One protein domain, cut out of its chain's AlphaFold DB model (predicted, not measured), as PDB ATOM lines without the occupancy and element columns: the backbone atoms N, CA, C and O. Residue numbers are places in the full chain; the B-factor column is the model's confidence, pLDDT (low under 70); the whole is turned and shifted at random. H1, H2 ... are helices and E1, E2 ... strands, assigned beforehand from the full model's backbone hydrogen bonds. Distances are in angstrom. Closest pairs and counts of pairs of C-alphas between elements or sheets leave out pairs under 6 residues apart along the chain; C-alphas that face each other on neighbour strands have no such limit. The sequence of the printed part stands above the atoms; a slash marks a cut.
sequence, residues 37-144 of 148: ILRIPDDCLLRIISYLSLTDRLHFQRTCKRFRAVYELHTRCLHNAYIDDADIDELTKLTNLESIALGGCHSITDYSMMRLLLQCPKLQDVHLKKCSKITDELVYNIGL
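Overview. This is residues 37 to 144 of the 148 residues of the protein "F-box domain-containing protein" of Drosophila willistoni (UniProt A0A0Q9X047). A chain wound in stacked turns, with a cluster of three helices, H1, H2 and H3, at one end. In the wound part, H4, H5 and H6 stand side by side in a row along one side, running the same way from neighbour to neighbour, and the short parallel strands E1 and E2 make the other side. The printed part has 108 residues with six named helices and two named strands, in the order H1 H2 H3 H4 E1 H5 E2 H6; the sheet is E1 next to E2, parallel, and the class is mostly helix. The whole is compact, with a radius of gyration of the C-alphas of 13.9 A, yet elongated in outline, spanning 47 by 26 by 20 A.

Along the chain. H1, residues 42 to 50, begins at C-alpha 42 (-76.492, 102.906, -3.191) and is 12.5 A long. H2, residues 54 to 63, is 14.6 A long, and H3, residues 65 to 77, the longest helix, is 18.7 A long. H4 is residues 85 to 91, and E1 is residues 99 to 101, with C-alpha 99 at (-62.521, 118.799, -6.255). H5, residues 110 to 119, is 14.3 A long. E2 is residues 125 to 127, and H6, residues 136 to 142, ends at C-alpha 142 (-51.402, 128.403, 0.360).

Arrangement. H1 touches H3, through residues 70 to 74 of H3 alone, at a steep tilt of 65 degrees; the closest C-alphas are those of Leu 46 and His 74, 5.9 A apart. H2 and H3 form a helical hairpin, touching through residues 67 to 71 of H3 alone; the closest C-alphas, of Gln 61 and Arg 68, are 4.1 A apart. H2 and H4 only just touch, with 3 pairs of C-alphas within 8 A, the closest being Thr 55 and Leu 91 at 6.7 A. H4 touches H5 at a shallow tilt of 13 degrees, the same way, with the C-alphas of Asp 85 and Ser 112 closest at 5.4 A. H5 touches H6 at a shallow tilt of 18 degrees, the same way, with the C-alphas of Asp 110 and Leu 138 closest at 5.3 A. H4 and H6 are apart. E1 and E2 are parallel neighbours, with N 100 and O 125 within hydrogen-bond range at 2.9 A, and N 127 and O 100 at 2.9 A. E1, H5 and E2 make a strand-helix-strand unit, two parallel neighbour strands with a helix between them in the chain, and its crossover is right-handed. In all six helices every O i to N i+4 pair is within hydrogen-bond range.

Size, cuts and confidence. The two C-alphas farthest apart, those of Arg 39 and Leu 144, are 46.7 A apart. The printed part has no cut, and no link is long. The mean pLDDT of the printed part is 86.9; residues 77 to 81, of which 77 belongs to H3, and 143 to 144 are under 70.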
ATOM      1  N   ILE A  37     -74.348  99.720 -14.115       82.19
ATOM      2  CA  ILE A  37     -73.926 100.287 -12.830       82.19
ATOM      3  C   ILE A  37     -74.940 101.289 -12.249       82.19
ATOM      4  O   ILE A  37     -75.050 101.418 -11.032       82.19
ATOM      5  N   LEU A  38     -75.734 101.958 -13.092       82.88
ATOM      6  CA  LEU A  38     -76.780 102.890 -12.667       82.88
ATOM      7  C   LEU A  38     -78.005 102.176 -12.072       82.88
ATOM      8  O   LEU A  38     -78.801 102.814 -11.394       82.88
ATOM      9  N   ARG A  39     -78.148 100.856 -12.236       86.50
ATOM     10  CA  ARG A  39     -79.235 100.078 -11.609       86.50
ATOM     11  C   ARG A  39     -78.871  99.532 -10.227       86.50
ATOM     12  O   ARG A  39     -79.747  99.083  -9.493       86.50
ATOM     13  N   ILE A  40     -77.593  99.575  -9.854       90.50
ATOM     14  CA  ILE A  40     -77.098  99.057  -8.572       90.50
ATOM     15  C   ILE A  40     -77.562  99.980  -7.430       90.50
ATOM     16  O   ILE A  40     -77.362 101.185  -7.551       90.50
ATOM     17  N   PRO A  41     -78.138  99.473  -6.320       93.25
ATOM     18  CA  PRO A  41     -78.508 100.287  -5.155       93.25
ATOM     19  C   PRO A  41     -77.314 100.967  -4.471       93.25
ATOM     20  O   PRO A  41     -76.201 100.437  -4.476       93.25
ATOM     21  N   ASP A  42     -77.555 102.104  -3.814       93.12
ATOM     22  CA  ASP A  42     -76.492 102.906  -3.191       93.12
ATOM     23  C   ASP A  42     -75.715 102.132  -2.110       93.12
ATOM     24  O   ASP A  42     -74.495 102.256  -2.053       93.12
ATOM     25  N   ASP A  43     -76.356 101.248  -1.335       90.75
ATOM     26  CA  ASP A  43     -75.672 100.397  -0.341       90.75
ATOM     27  C   ASP A  43     -74.637  99.454  -0.973       90.75
ATOM     28  O   ASP A  43     -73.550  99.227  -0.432       90.75
ATOM     29  N   CYS A  44     -74.955  98.916  -2.152       92.50
ATOM     30  CA  CYS A  44     -74.031  98.087  -2.915       92.50
ATOM     31  C   CYS A  44     -72.890  98.938  -3.482       92.50
ATOM     32  O   CYS A  44     -71.734  98.522  -3.416       92.50
ATOM     33  N   LEU A  45     -73.186 100.146  -3.975       93.38
ATOM     34  CA  LEU A  45     -72.165 101.087  -4.442       93.38
ATOM     35  C   LEU A  45     -71.224 101.503  -3.303       93.38
ATOM     36  O   LEU A  45     -70.013 101.502  -3.500       93.38
ATOM     37  N   LEU A  46     -71.733 101.757  -2.093       89.75
ATOM     38  CA  LEU A  46     -70.913 102.049  -0.910       89.75
ATOM     39  C   LEU A  46     -69.910 100.928  -0.613       89.75
ATOM     40  O   LEU A  46     -68.759 101.211  -0.272       89.75
ATOM     41  N   ARG A  47     -70.338  99.668  -0.763       89.00
ATOM     42  CA  ARG A  47     -69.474  98.496  -0.591       89.00
ATOM     43  C   ARG A  47     -68.480  98.339  -1.737       89.00
ATOM     44  O   ARG A  47     -67.331  98.010  -1.481       89.00
ATOM     45  N   ILE A  48     -68.872  98.602  -2.979       91.12
ATOM     46  CA  ILE A  48     -67.945  98.566  -4.120       91.12
ATOM     47  C   ILE A  48     -66.833  99.601  -3.919       91.12
ATOM     48  O   ILE A  48     -65.655  99.260  -3.986       91.12
ATOM     49  N   ILE A  49     -67.200 100.837  -3.573       89.62
ATOM     50  CA  ILE A  49     -66.266 101.952  -3.363       89.62
ATOM     51  C   ILE A  49     -65.239 101.635  -2.267       89.62
ATOM     52  O   ILE A  49     -64.093 102.057  -2.398       89.62
ATOM     53  N   SER A  50     -65.579 100.845  -1.234       86.44
ATOM     54  CA  SER A  50     -64.601 100.476  -0.192       86.44
ATOM     55  C   SER A  50     -63.427  99.640  -0.695       86.44
ATOM     56  O   SER A  50     -62.381  99.639  -0.053       86.44
ATOM     57  N   TYR A  51     -63.576  98.960  -1.834       87.56
ATOM     58  CA  TYR A  51     -62.513  98.158  -2.446       87.56
ATOM     59  C   TYR A  51     -61.748  98.899  -3.546       87.56
ATOM     60  O   TYR A  51     -60.758  98.380  -4.053       87.56
ATOM     61  N   LEU A  52     -62.194 100.096  -3.927       88.56
ATOM     62  CA  LEU A  52     -61.550 100.887  -4.971       88.56
ATOM     63  C   LEU A  52     -60.318 101.621  -4.434       88.56
ATOM     64  O   LEU A  52     -60.301 102.028  -3.266       88.56
ATOM     65  N   SER A  53     -59.328 101.845  -5.303       88.81
ATOM     66  CA  SER A  53     -58.213 102.763  -5.038       88.81
ATOM     67  C   SER A  53     -58.725 104.195  -4.862       88.81
ATOM     68  O   SER A  53     -59.815 104.529  -5.336       88.81
ATOM     69  N   LEU A  54     -57.957 105.076  -4.213       86.81
ATOM     70  CA  LEU A  54     -58.376 106.471  -4.047       86.81
ATOM     71  C   LEU A  54     -58.661 107.143  -5.399       86.81
ATOM     72  O   LEU A  54     -59.686 107.805  -5.551       86.81
ATOM     73  N   THR A  55     -57.818 106.890  -6.399       88.81
ATOM     74  CA  THR A  55     -57.993 107.377  -7.774       88.81
ATOM     75  C   THR A  55     -59.326 106.933  -8.381       88.81
ATOM     76  O   THR A  55     -60.091 107.764  -8.876       88.81
ATOM     77  N   ASP A  56     -59.665 105.648  -8.281       91.25
ATOM     78  CA  ASP A  56     -60.915 105.111  -8.834       91.25
ATOM     79  C   ASP A  56     -62.148 105.669  -8.119       91.25
ATOM     80  O   ASP A  56     -63.164 105.965  -8.754       91.25
ATOM     81  N   ARG A  57     -62.062 105.889  -6.801       90.25
ATOM     82  CA  ARG A  57     -63.145 106.535  -6.045       90.25
ATOM     83  C   ARG A  57     -63.394 107.966  -6.526       90.25
ATOM     84  O   ARG A  57     -64.546 108.399  -6.578       90.25
ATOM     85  N   LEU A  58     -62.346 108.695  -6.912       88.62
ATOM     86  CA  LEU A  58     -62.473 110.049  -7.460       88.62
ATOM     87  C   LEU A  58     -63.066 110.039  -8.871       88.62
ATOM     88  O   LEU A  58     -63.920 110.869  -9.182       88.62
ATOM     89  N   HIS A  59     -62.688 109.079  -9.716       90.69
ATOM     90  CA  HIS A  59     -63.341 108.890 -11.014       90.69
ATOM     91  C   HIS A  59     -64.830 108.568 -10.857       90.69
ATOM     92  O   HIS A  59     -65.676 109.180 -11.517       90.69
ATOM     93  N   PHE A  60     -65.165 107.684  -9.915       91.38
ATOM     94  CA  PHE A  60     -66.544 107.363  -9.569       91.38
ATOM     95  C   PHE A  60     -67.323 108.625  -9.164       91.38
ATOM     96  O   PHE A  60     -68.337 108.948  -9.784       91.38
ATOM     97  N   GLN A  61     -66.801 109.411  -8.214       89.44
ATOM     98  CA  GLN A  61     -67.397 110.675  -7.753       89.44
ATOM     99  C   GLN A  61     -67.667 111.677  -8.889       89.44
ATOM    100  O   GLN A  61     -68.624 112.454  -8.818       89.44
ATOM    101  N   ARG A  62     -66.851 111.666  -9.945       87.50
ATOM    102  CA  ARG A  62     -66.965 112.589 -11.086       87.50
ATOM    103  C   ARG A  62     -67.923 112.135 -12.170       87.50
ATOM    104  O   ARG A  62     -68.329 112.964 -12.976       87.50
ATOM    105  N   THR A  63     -68.299 110.861 -12.186       90.88
ATOM    106  CA  THR A  63     -69.077 110.288 -13.291       90.88
ATOM    107  C   THR A  63     -70.483 110.885 -13.359       90.88
ATOM    108  O   THR A  63     -70.955 111.241 -14.435       90.88
ATOM    109  N   CYS A  64     -71.173 111.026 -12.221       90.19
ATOM    110  CA  CYS A  64     -72.504 111.633 -12.178       90.19
ATOM    111  C   CYS A  64     -72.868 112.160 -10.779       90.19
ATOM    112  O   CYS A  64     -72.228 111.836  -9.777       90.19
ATOM    113  N   LYS A  65     -73.951 112.950 -10.693       89.44
ATOM    114  CA  LYS A  65     -74.443 113.528  -9.423       89.44
ATOM    115  C   LYS A  65     -74.766 112.462  -8.372       89.44
ATOM    116  O   LYS A  65     -74.514 112.680  -7.192       89.44
ATOM    117  N   ARG A  66     -75.301 111.312  -8.796       93.00
ATOM    118  CA  ARG A  66     -75.624 110.205  -7.889       93.00
ATOM    119  C   ARG A  66     -74.362 109.601  -7.279       93.00
ATOM    120  O   ARG A  66     -74.279 109.464  -6.066       93.00
ATOM    121  N   PHE A  67     -73.358 109.308  -8.098       92.44
ATOM    122  CA  PHE A  67     -72.101 108.726  -7.626       92.44
ATOM    123  C   PHE A  67     -71.334 109.682  -6.714       92.44
ATOM    124  O   PHE A  67     -70.753 109.249  -5.720       92.44
ATOM    125  N   ARG A  68     -71.419 110.989  -6.984       89.25
ATOM    126  CA  ARG A  68     -70.935 112.020  -6.064       89.25
ATOM    127  C   ARG A  68     -71.580 111.909  -4.683       89.25
ATOM    128  O   ARG A  68     -70.857 111.853  -3.695       89.25
ATOM    129  N   ALA A  69     -72.909 111.825  -4.617       88.94
ATOM    130  CA  ALA A  69     -73.626 111.709  -3.347       88.94
ATOM    131  C   ALA A  69     -73.261 110.420  -2.586       88.94
ATOM    132  O   ALA A  69     -73.036 110.458  -1.376       88.94
ATOM    133  N   VAL A  70     -73.130 109.294  -3.295       90.69
ATOM    134  CA  VAL A  70     -72.700 108.018  -2.700       90.69
ATOM    135  C   VAL A  70     -71.275 108.121  -2.141       90.69
ATOM    136  O   VAL A  70     -71.025 107.695  -1.015       90.69
ATOM    137  N   TYR A  71     -70.341 108.724  -2.880       88.06
ATOM    138  CA  TYR A  71     -68.971 108.936  -2.407       88.06
ATOM    139  C   TYR A  71     -68.907 109.868  -1.182       88.06
ATOM    140  O   TYR A  71     -68.180 109.604  -0.222       88.06
ATOM    141  N   GLU A  72     -69.702 110.939  -1.158       83.81
ATOM    142  CA  GLU A  72     -69.811 111.817   0.014       83.81
ATOM    143  C   GLU A  72     -70.350 111.079   1.245       83.81
ATOM    144  O   GLU A  72     -69.886 111.313   2.360       83.81
ATOM    145  N   LEU A  73     -71.309 110.169   1.068       84.38
ATOM    146  CA  LEU A  73     -71.803 109.337   2.162       84.38
ATOM    147  C   LEU A  73     -70.726 108.351   2.640       84.38
ATOM    148  O   LEU A  73     -70.494 108.234   3.843       84.38
ATOM    149  N   HIS A  74     -70.016 107.708   1.711       84.62
ATOM    150  CA  HIS A  74     -68.910 106.794   2.004       84.62
ATOM    151  C   HIS A  74     -67.828 107.458   2.871       84.62
ATOM    152  O   HIS A  74     -67.463 106.933   3.923       84.62
ATOM    153  N   THR A  75     -67.377 108.652   2.480       78.06
ATOM    154  CA  THR A  75     -66.349 109.425   3.204       78.06
ATOM    155  C   THR A  75     -66.823 109.983   4.551       78.06
ATOM    156  O   THR A  75     -66.002 110.307   5.405       78.06
ATOM    157  N   ARG A  76     -68.139 110.092   4.784       72.19
ATOM    158  CA  ARG A  76     -68.707 110.464   6.095       72.19
ATOM    159  C   ARG A  76     -68.811 109.277   7.050       72.19
ATOM    160  O   ARG A  76     -68.644 109.463   8.256       72.19
ATOM    161  N   CYS A  77     -69.142 108.099   6.523       65.25
ATOM    162  CA  CYS A  77     -69.404 106.891   7.306       65.25
ATOM    163  C   CYS A  77     -68.127 106.128   7.672       65.25
ATOM    164  O   CYS A  77     -68.103 105.441   8.692       65.25
ATOM    165  N   LEU A  78     -67.066 106.259   6.877       60.75
ATOM    166  CA  LEU A  78     -65.782 105.631   7.148       60.75
ATOM    167  C   LEU A  78     -64.806 106.664   7.706       60.75
ATOM    168  O   LEU A  78     -64.564 107.706   7.107       60.75
ATOM    169  N   HIS A  79     -64.210 106.358   8.859       61.03
ATOM    170  CA  HIS A  79     -62.920 106.953   9.185       61.03
ATOM    171  C   HIS A  79     -61.956 106.487   8.096       61.03
ATOM    172  O   HIS A  79     -61.610 105.307   8.058       61.03
ATOM    173  N   ASN A  80     -61.546 107.387   7.205       66.62
ATOM    174  CA  ASN A  80     -60.547 107.116   6.175       66.62
ATOM    175  C   ASN A  80     -59.142 106.987   6.801       66.62
ATOM    176  O   ASN A  80     -58.183 107.612   6.367       66.62
ATOM    177  N   ALA A  81     -59.013 106.164   7.845       66.50
ATOM    178  CA  ALA A  81     -57.765 105.898   8.550       66.50
ATOM    179  C   ALA A  81     -56.718 105.208   7.660       66.50
ATOM    180  O   ALA A  81     -55.544 105.190   8.009       66.50
ATOM    181  N   TYR A  82     -57.156 104.654   6.526       77.19
ATOM    182  CA  TYR A  82     -56.310 103.976   5.551       77.19
ATOM    183  C   TYR A  82     -55.755 104.897   4.463       77.19
ATOM    184  O   TYR A  82     -54.904 104.435   3.722       77.19
ATOM    185  N   ILE A  83     -56.236 106.143   4.348       86.00
ATOM    186  CA  ILE A  83     -55.690 107.100   3.378       86.00
ATOM    187  C   ILE A  83     -54.520 107.837   4.026       86.00
ATOM    188  O   ILE A  83     -54.703 108.487   5.066       86.00
ATOM    189  N   ASP A  84     -53.349 107.770   3.403       91.00
ATOM    190  CA  ASP A  84     -52.116 108.404   3.864       91.00
ATOM    191  C   ASP A  84     -51.464 109.314   2.806       91.00
ATOM    192  O   ASP A  84     -52.026 109.594   1.748       91.00
ATOM    193  N   ASP A  85     -50.286 109.849   3.131       93.75
ATOM    194  CA  ASP A  85     -49.550 110.760   2.250       93.75
ATOM    195  C   ASP A  85     -49.126 110.122   0.918       93.75
ATOM    196  O   ASP A  85     -49.000 110.844  -0.073       93.75
ATOM    197  N   ALA A  86     -48.913 108.802   0.870       92.06
ATOM    198  CA  ALA A  86     -48.555 108.112  -0.364       92.06
ATOM    199  C   ALA A  86     -49.748 108.073  -1.325       92.06
ATOM    200  O   ALA A  86     -49.573 108.330  -2.517       92.06
ATOM    201  N   ASP A  87     -50.961 107.858  -0.808       91.94
ATOM    202  CA  ASP A  87     -52.180 107.969  -1.614       91.94
ATOM    203  C   ASP A  87     -52.327 109.379  -2.203       91.94
ATOM    204  O   ASP A  87     -52.656 109.536  -3.378       91.94
ATOM    205  N   ILE A  88     -52.048 110.424  -1.412       93.25
ATOM    206  CA  ILE A  88     -52.089 111.819  -1.882       93.25
ATOM    207  C   ILE A  88     -51.048 112.073  -2.976       93.25
ATOM    208  O   ILE A  88     -51.340 112.765  -3.955       93.25
ATOM    209  N   ASP A  89     -49.862 111.483  -2.861       92.94
ATOM    210  CA  ASP A  89     -48.821 111.609  -3.878       92.94
ATOM    211  C   ASP A  89     -49.228 110.973  -5.206       92.94
ATOM    212  O   ASP A  89     -48.897 111.503  -6.268       92.94
ATOM    213  N   GLU A  90     -50.009 109.894  -5.194       92.25
ATOM    214  CA  GLU A  90     -50.572 109.345  -6.427       92.25
ATOM    215  C   GLU A  90     -51.552 110.310  -7.099       92.25
ATOM    216  O   GLU A  90     -51.564 110.415  -8.330       92.25
ATOM    217  N   LEU A  91     -52.314 111.072  -6.310       91.12
ATOM    218  CA  LEU A  91     -53.273 112.047  -6.827       91.12
ATOM    219  C   LEU A  91     -52.619 113.244  -7.510       91.12
ATOM    220  O   LEU A  91     -53.258 113.861  -8.362       91.12
ATOM    221  N   THR A  92     -51.349 113.539  -7.220       92.12
ATOM    222  CA  THR A  92     -50.596 114.603  -7.912       92.12
ATOM    223  C   THR A  92     -50.517 114.378  -9.427       92.12
ATOM    224  O   THR A  92     -50.356 115.323 -10.197       92.12
ATOM    225  N   LYS A  93     -50.687 113.129  -9.882       92.44
ATOM    226  CA  LYS A  93     -50.736 112.760 -11.305       92.44
ATOM    227  C   LYS A  93     -52.030 113.229 -11.984       92.44
ATOM    228  O   LYS A  93     -52.086 113.327 -13.210       92.44
ATOM    229  N   LEU A  94     -53.078 113.527 -11.214       90.19
ATOM    230  CA  LEU A  94     -54.386 113.955 -11.706       90.19
ATOM    231  C   LEU A  94     -54.415 115.480 -11.893       90.19
ATOM    232  O   LEU A  94     -55.050 116.215 -11.143       90.19
ATOM    233  N   THR A  95     -53.769 115.989 -12.937       90.56
ATOM    234  CA  THR A  95     -53.638 117.445 -13.175       90.56
ATOM    235  C   THR A  95     -54.962 118.173 -13.450       90.56
ATOM    236  O   THR A  95     -55.051 119.389 -13.289       90.56
ATOM    237  N   ASN A  96     -56.014 117.437 -13.827       90.25
ATOM    238  CA  ASN A  96     -57.378 117.951 -14.005       90.25
ATOM    239  C   ASN A  96     -58.266 117.770 -12.759       90.25
ATOM    240  O   ASN A  96     -59.491 117.780 -12.863       90.25
ATOM    241  N   LEU A  97     -57.680 117.526 -11.584       87.12
ATOM    242  CA  LEU A  97     -58.419 117.406 -10.332       87.12
ATOM    243  C   LEU A  97     -58.999 118.775  -9.934       87.12
ATOM    244  O   LEU A  97     -58.242 119.698  -9.677       87.12
ATOM    245  N   GLU A  98     -60.330 118.892  -9.884       88.81
ATOM    246  CA  GLU A  98     -61.030 120.144  -9.520       88.81
ATOM    247  C   GLU A  98     -61.563 120.142  -8.086       88.81
ATOM    248  O   GLU A  98     -61.587 121.169  -7.415       88.81
ATOM    249  N   SER A  99     -61.982 118.973  -7.602       85.56
ATOM    250  CA  SER A  99     -62.521 118.799  -6.255       85.56
ATOM    251  C   SER A  99     -62.078 117.477  -5.641       85.56
ATOM    252  O   SER A  99     -61.902 116.479  -6.357       85.56
ATOM    253  N   ILE A 100     -61.909 117.476  -4.317       85.88
ATOM    254  CA  ILE A 100     -61.575 116.301  -3.514       85.88
ATOM    255  C   ILE A 100     -62.160 116.387  -2.096       85.88
ATOM    256  O   ILE A 100     -62.152 117.440  -1.457       85.88
ATOM    257  N   ALA A 101     -62.636 115.252  -1.574       84.44
ATOM    258  CA  ALA A 101     -63.073 115.132  -0.188       84.44
ATOM    259  C   ALA A 101     -62.280 114.043   0.546       84.44
ATOM    260  O   ALA A 101     -62.422 112.860   0.259       84.44
ATOM    261  N   LEU A 102     -61.477 114.458   1.525       83.81
ATOM    262  CA  LEU A 102     -60.595 113.605   2.330       83.81
ATOM    263  C   LEU A 102     -60.998 113.646   3.808       83.81
ATOM    264  O   LEU A 102     -60.159 113.601   4.699       83.81
ATOM    265  N   GLY A 103     -62.293 113.794   4.090       83.44
ATOM    266  CA  GLY A 103     -62.778 113.865   5.465       83.44
ATOM    267  C   GLY A 103     -62.394 112.622   6.275       83.44
ATOM    268  O   GLY A 103     -62.482 111.497   5.782       83.44
ATOM    269  N   GLY A 104     -61.976 112.829   7.525       79.62
ATOM    270  CA  GLY A 104     -61.606 111.754   8.449       79.62
ATOM    271  C   GLY A 104     -60.293 111.036   8.119       79.62
ATOM    272  O   GLY A 104     -60.048 109.975   8.695       79.62
ATOM    273  N   CYS A 105     -59.472 111.574   7.212       86.94
ATOM    274  CA  CYS A 105     -58.125 111.073   6.946       86.94
ATOM    275  C   CYS A 105     -57.162 111.577   8.031       86.94
ATOM    276  O   CYS A 105     -56.792 112.748   8.059       86.94
ATOM    277  N   HIS A 106     -56.750 110.696   8.944       87.19
ATOM    278  CA  HIS A 106     -55.876 111.061  10.076       87.19
ATOM    279  C   HIS A 106     -54.382 110.883   9.792       87.19
ATOM    280  O   HIS A 106     -53.543 111.289  10.599       87.19
ATOM    281  N   SER A 107     -54.046 110.266   8.659       90.50
ATOM    282  CA  SER A 107     -52.664 109.972   8.272       90.50
ATOM    283  C   SER A 107     -52.091 110.967   7.264       90.50
ATOM    284  O   SER A 107     -50.876 110.966   7.097       90.50
ATOM    285  N   ILE A 108     -52.922 111.835   6.671       92.38
ATOM    286  CA  ILE A 108     -52.484 112.869   5.723       92.38
ATOM    287  C   ILE A 108     -51.889 114.088   6.439       92.38
ATOM    288  O   ILE A 108     -52.370 114.470   7.505       92.38
ATOM    289  N   THR A 109     -50.873 114.714   5.854       94.50
ATOM    290  CA  THR A 109     -50.145 115.854   6.431       94.50
ATOM    291  C   THR A 109     -50.218 117.109   5.560       94.50
ATOM    292  O   THR A 109     -50.516 117.051   4.366       94.50
ATOM    293  N   ASP A 110     -49.890 118.264   6.147       94.38
ATOM    294  CA  ASP A 110     -49.784 119.533   5.410       94.38
ATOM    295  C   ASP A 110     -48.795 119.439   4.237       94.38
ATOM    296  O   ASP A 110     -49.000 120.053   3.190       94.38
ATOM    297  N   TYR A 111     -47.741 118.629   4.377       93.62
ATOM    298  CA  TYR A 111     -46.719 118.463   3.349       93.62
ATOM    299  C   TYR A 111     -47.264 117.785   2.084       93.62
ATOM    300  O   TYR A 111     -47.057 118.298   0.982       93.62
ATOM    301  N   SER A 112     -47.996 116.673   2.219       93.56
ATOM    302  CA  SER A 112     -48.593 115.990   1.064       93.56
ATOM    303  C   SER A 112     -49.691 116.824   0.413       93.56
ATOM    304  O   SER A 112     -49.739 116.931  -0.813       93.56
ATOM    305  N   MET A 113     -50.505 117.509   1.219       93.44
ATOM    306  CA  MET A 113     -51.520 118.435   0.722       93.44
ATOM    307  C   MET A 113     -50.907 119.600  -0.055       93.44
ATOM    308  O   MET A 113     -51.435 119.985  -1.098       93.44
ATOM    309  N   MET A 114     -49.772 120.136   0.393       92.38
ATOM    310  CA  MET A 114     -49.078 121.203  -0.323       92.38
ATOM    311  C   MET A 114     -48.536 120.725  -1.673       92.38
ATOM    312  O   MET A 114     -48.691 121.426  -2.672       92.38
ATOM    313  N   ARG A 115     -47.982 119.507  -1.747       92.44
ATOM    314  CA  ARG A 115     -47.600 118.890  -3.032       92.44
ATOM    315  C   ARG A 115     -48.803 118.695  -3.949       92.44
ATOM    316  O   ARG A 115     -48.704 118.973  -5.138       92.44
ATOM    317  N   LEU A 116     -49.939 118.248  -3.415       92.06
ATOM    318  CA  LEU A 116     -51.162 118.089  -4.200       92.06
ATOM    319  C   LEU A 116     -51.599 119.418  -4.825       92.06
ATOM    320  O   LEU A 116     -51.864 119.478  -6.021       92.06
ATOM    321  N   LEU A 117     -51.635 120.487  -4.031       90.31
ATOM    322  CA  LEU A 117     -52.064 121.811  -4.483       90.31
ATOM    323  C   LEU A 117     -51.128 122.414  -5.535       90.31
ATOM    324  O   LEU A 117     -51.596 123.041  -6.483       90.31
ATOM    325  N   LEU A 118     -49.820 122.196  -5.401       90.19
ATOM    326  CA  LEU A 118     -48.830 122.654  -6.376       90.19
ATOM    327  C   LEU A 118     -48.934 121.895  -7.716       90.19
ATOM    328  O   LEU A 118     -48.717 122.485  -8.776       90.19
ATOM    329  N   GLN A 119     -49.297 120.609  -7.688       92.88
ATOM    330  CA  GLN A 119     -49.299 119.734  -8.867       92.88
ATOM    331  C   GLN A 119     -50.670 119.683  -9.562       92.88
ATOM    332  O   GLN A 119     -50.753 119.359 -10.750       92.88
ATOM    333  N   CYS A 120     -51.745 120.038  -8.854       91.38
ATOM    334  CA  CYS A 120     -53.116 120.072  -9.357       91.38
ATOM    335  C   CYS A 120     -53.633 121.524  -9.439       91.38
ATOM    336  O   CYS A 120     -54.440 121.938  -8.606       91.38
ATOM    337  N   PRO A 121     -53.253 122.307 -10.468       89.12
ATOM    338  CA  PRO A 121     -53.553 123.745 -10.543       89.12
ATOM    339  C   PRO A 121     -55.039 124.075 -10.747       89.12
ATOM    340  O   PRO A 121     -55.436 125.232 -10.640       89.12
ATOM    341  N   LYS A 122     -55.865 123.077 -11.088       90.12
ATOM    342  CA  LYS A 122     -57.318 123.232 -11.240       90.12
ATOM    343  C   LYS A 122     -58.094 122.937  -9.956       90.12
ATOM    344  O   LYS A 122     -59.313 123.086  -9.969       90.12
ATOM    345  N   LEU A 123     -57.422 122.515  -8.882       89.12
ATOM    346  CA  LEU A 123     -58.066 122.125  -7.634       89.12
ATOM    347  C   LEU A 123     -58.647 123.361  -6.937       89.12
ATOM    348  O   LEU A 123     -57.918 124.286  -6.593       89.12
ATOM    349  N   GLN A 124     -59.966 123.375  -6.756       88.50
ATOM    350  CA  GLN A 124     -60.728 124.491  -6.188       88.50
ATOM    351  C   GLN A 124     -61.407 124.099  -4.877       88.50
ATOM    352  O   GLN A 124     -61.391 124.873  -3.923       88.50
ATOM    353  N   ASP A 125     -61.947 122.880  -4.805       86.69
ATOM    354  CA  ASP A 125     -62.715 122.423  -3.647       86.69
ATOM    355  C   ASP A 125     -61.980 121.300  -2.907       86.69
ATOM    356  O   ASP A 125     -61.842 120.183  -3.411       86.69
ATOM    357  N   VAL A 126     -61.526 121.574  -1.683       87.56
ATOM    358  CA  VAL A 126     -60.797 120.605  -0.852       87.56
ATOM    359  C   VAL A 126     -61.470 120.483   0.511       87.56
ATOM    360  O   VAL A 126     -61.479 121.419   1.306       87.56
ATOM    361  N   HIS A 127     -62.051 119.318   0.804       85.69
ATOM    362  CA  HIS A 127     -62.731 119.067   2.080       85.69
ATOM    363  C   HIS A 127     -61.866 118.206   3.014       85.69
ATOM    364  O   HIS A 127     -61.741 117.000   2.803       85.69
ATOM    365  N   LEU A 128     -61.335 118.803   4.089       85.62
ATOM    366  CA  LEU A 128     -60.418 118.167   5.063       85.62
ATOM    367  C   LEU A 128     -61.033 118.029   6.467       85.62
ATOM    368  O   LEU A 128     -60.363 118.124   7.495       85.62
ATOM    369  N   LYS A 129     -62.357 117.862   6.545       83.06
ATOM    370  CA  LYS A 129     -63.062 117.807   7.832       83.06
ATOM    371  C   LYS A 129     -62.554 116.631   8.675       83.06
ATOM    372  O   LYS A 129     -62.608 115.495   8.221       83.06
ATOM    373  N   LYS A 130     -62.198 116.888   9.941       82.06
ATOM    374  CA  LYS A 130     -61.691 115.878  10.894       82.06
ATOM    375  C   LYS A 130     -60.385 115.196  10.437       82.06
ATOM    376  O   LYS A 130     -60.213 114.018  10.719       82.06
ATOM    377  N   CYS A 131     -59.482 115.909   9.765       87.50
ATOM    378  CA  CYS A 131     -58.126 115.422   9.490       87.50
ATOM    379  C   CYS A 131     -57.166 115.939  10.568       87.50
ATOM    380  O   CYS A 131     -56.819 117.116  10.569       87.50
ATOM    381  N   SER A 132     -56.765 115.093  11.520       88.31
ATOM    382  CA  SER A 132     -56.076 115.536  12.749       88.31
ATOM    383  C   SER A 132     -54.655 116.074  12.560       88.31
ATOM    384  O   SER A 132     -54.116 116.687  13.476       88.31
ATOM    385  N   LYS A 133     -54.027 115.785  11.418       91.75
ATOM    386  CA  LYS A 133     -52.650 116.179  11.083       91.75
ATOM    387  C   LYS A 133     -52.582 117.318  10.059       91.75
ATOM    388  O   LYS A 133     -51.485 117.681   9.645       91.75
ATOM    389  N   ILE A 134     -53.739 117.855   9.668       91.56
ATOM    390  CA  ILE A 134     -53.824 119.076   8.873       91.56
ATOM    391  C   ILE A 134     -53.914 120.262   9.827       91.56
ATOM    392  O   ILE A 134     -54.756 120.255  10.730       91.56
ATOM    393  N   THR A 135     -53.059 121.262   9.638       91.31
ATOM    394  CA  THR A 135     -52.957 122.415  10.537       91.31
ATOM    395  C   THR A 135     -53.182 123.738   9.806       91.31
ATOM    396  O   THR A 135     -53.237 123.803   8.577       91.31
ATOM    397  N   ASP A 136     -53.295 124.824  10.574       87.25
ATOM    398  CA  ASP A 136     -53.397 126.180  10.025       87.25
ATOM    399  C   ASP A 136     -52.144 126.586   9.221       87.25
ATOM    400  O   ASP A 136     -52.200 127.524   8.424       87.25
ATOM    401  N   GLU A 137     -51.025 125.867   9.373       87.81
ATOM    402  CA  GLU A 137     -49.815 126.066   8.573       87.81
ATOM    403  C   GLU A 137     -50.065 125.800   7.083       87.81
ATOM    404  O   GLU A 137     -49.581 126.558   6.239       87.81
ATOM    405  N   LEU A 138     -50.888 124.801   6.735       86.69
ATOM    406  CA  LEU A 138     -51.312 124.579   5.350       86.69
ATOM    407  C   LEU A 138     -52.020 125.814   4.791       86.69
ATOM    408  O   LEU A 138     -51.683 126.274   3.703       86.69
ATOM    409  N   VAL A 139     -52.967 126.375   5.549       82.56
ATOM    410  CA  VAL A 139     -53.745 127.556   5.140       82.56
ATOM    411  C   VAL A 139     -52.848 128.789   5.002       82.56
ATOM    412  O   VAL A 139     -53.007 129.585   4.077       82.56
ATOM    413  N   TYR A 140     -51.874 128.942   5.896       84.62
ATOM    414  CA  TYR A 140     -50.888 130.010   5.805       84.62
ATOM    415  C   TYR A 140     -50.025 129.880   4.542       84.62
ATOM    416  O   TYR A 140     -49.844 130.855   3.813       84.62
ATOM    417  N   ASN A 141     -49.546 128.673   4.236       79.06
ATOM    418  CA  ASN A 141     -48.662 128.429   3.099       79.06
ATOM    419  C   ASN A 141     -49.360 128.567   1.739       79.06
ATOM    420  O   ASN A 141     -48.743 129.075   0.808       79.06
ATOM    421  N   ILE A 142     -50.641 128.198   1.612       76.44
ATOM    422  CA  ILE A 142     -51.402 128.403   0.360       76.44
ATOM    423  C   ILE A 142     -51.678 129.884   0.068       76.44
ATOM    424  O   ILE A 142     -51.890 130.256  -1.083       76.44
ATOM    425  N   GLY A 143     -51.699 130.730   1.103       66.25
ATOM    426  CA  GLY A 143     -51.885 132.176   0.974       66.25
ATOM    427  C   GLY A 143     -50.600 132.932   0.635       66.25
ATOM    428  O   GLY A 143     -50.660 134.117   0.303       66.25
ATOM    429  N   LEU A 144     -49.440 132.274   0.717       57.78
ATOM    430  CA  LEU A 144     -48.153 132.868   0.383       57.78
ATOM    431  C   LEU A 144     -47.774 132.563  -1.072       57.78
ATOM    432  O   LEU A 144     -47.963 131.441  -1.541       57.78
TER     433      LEU A 144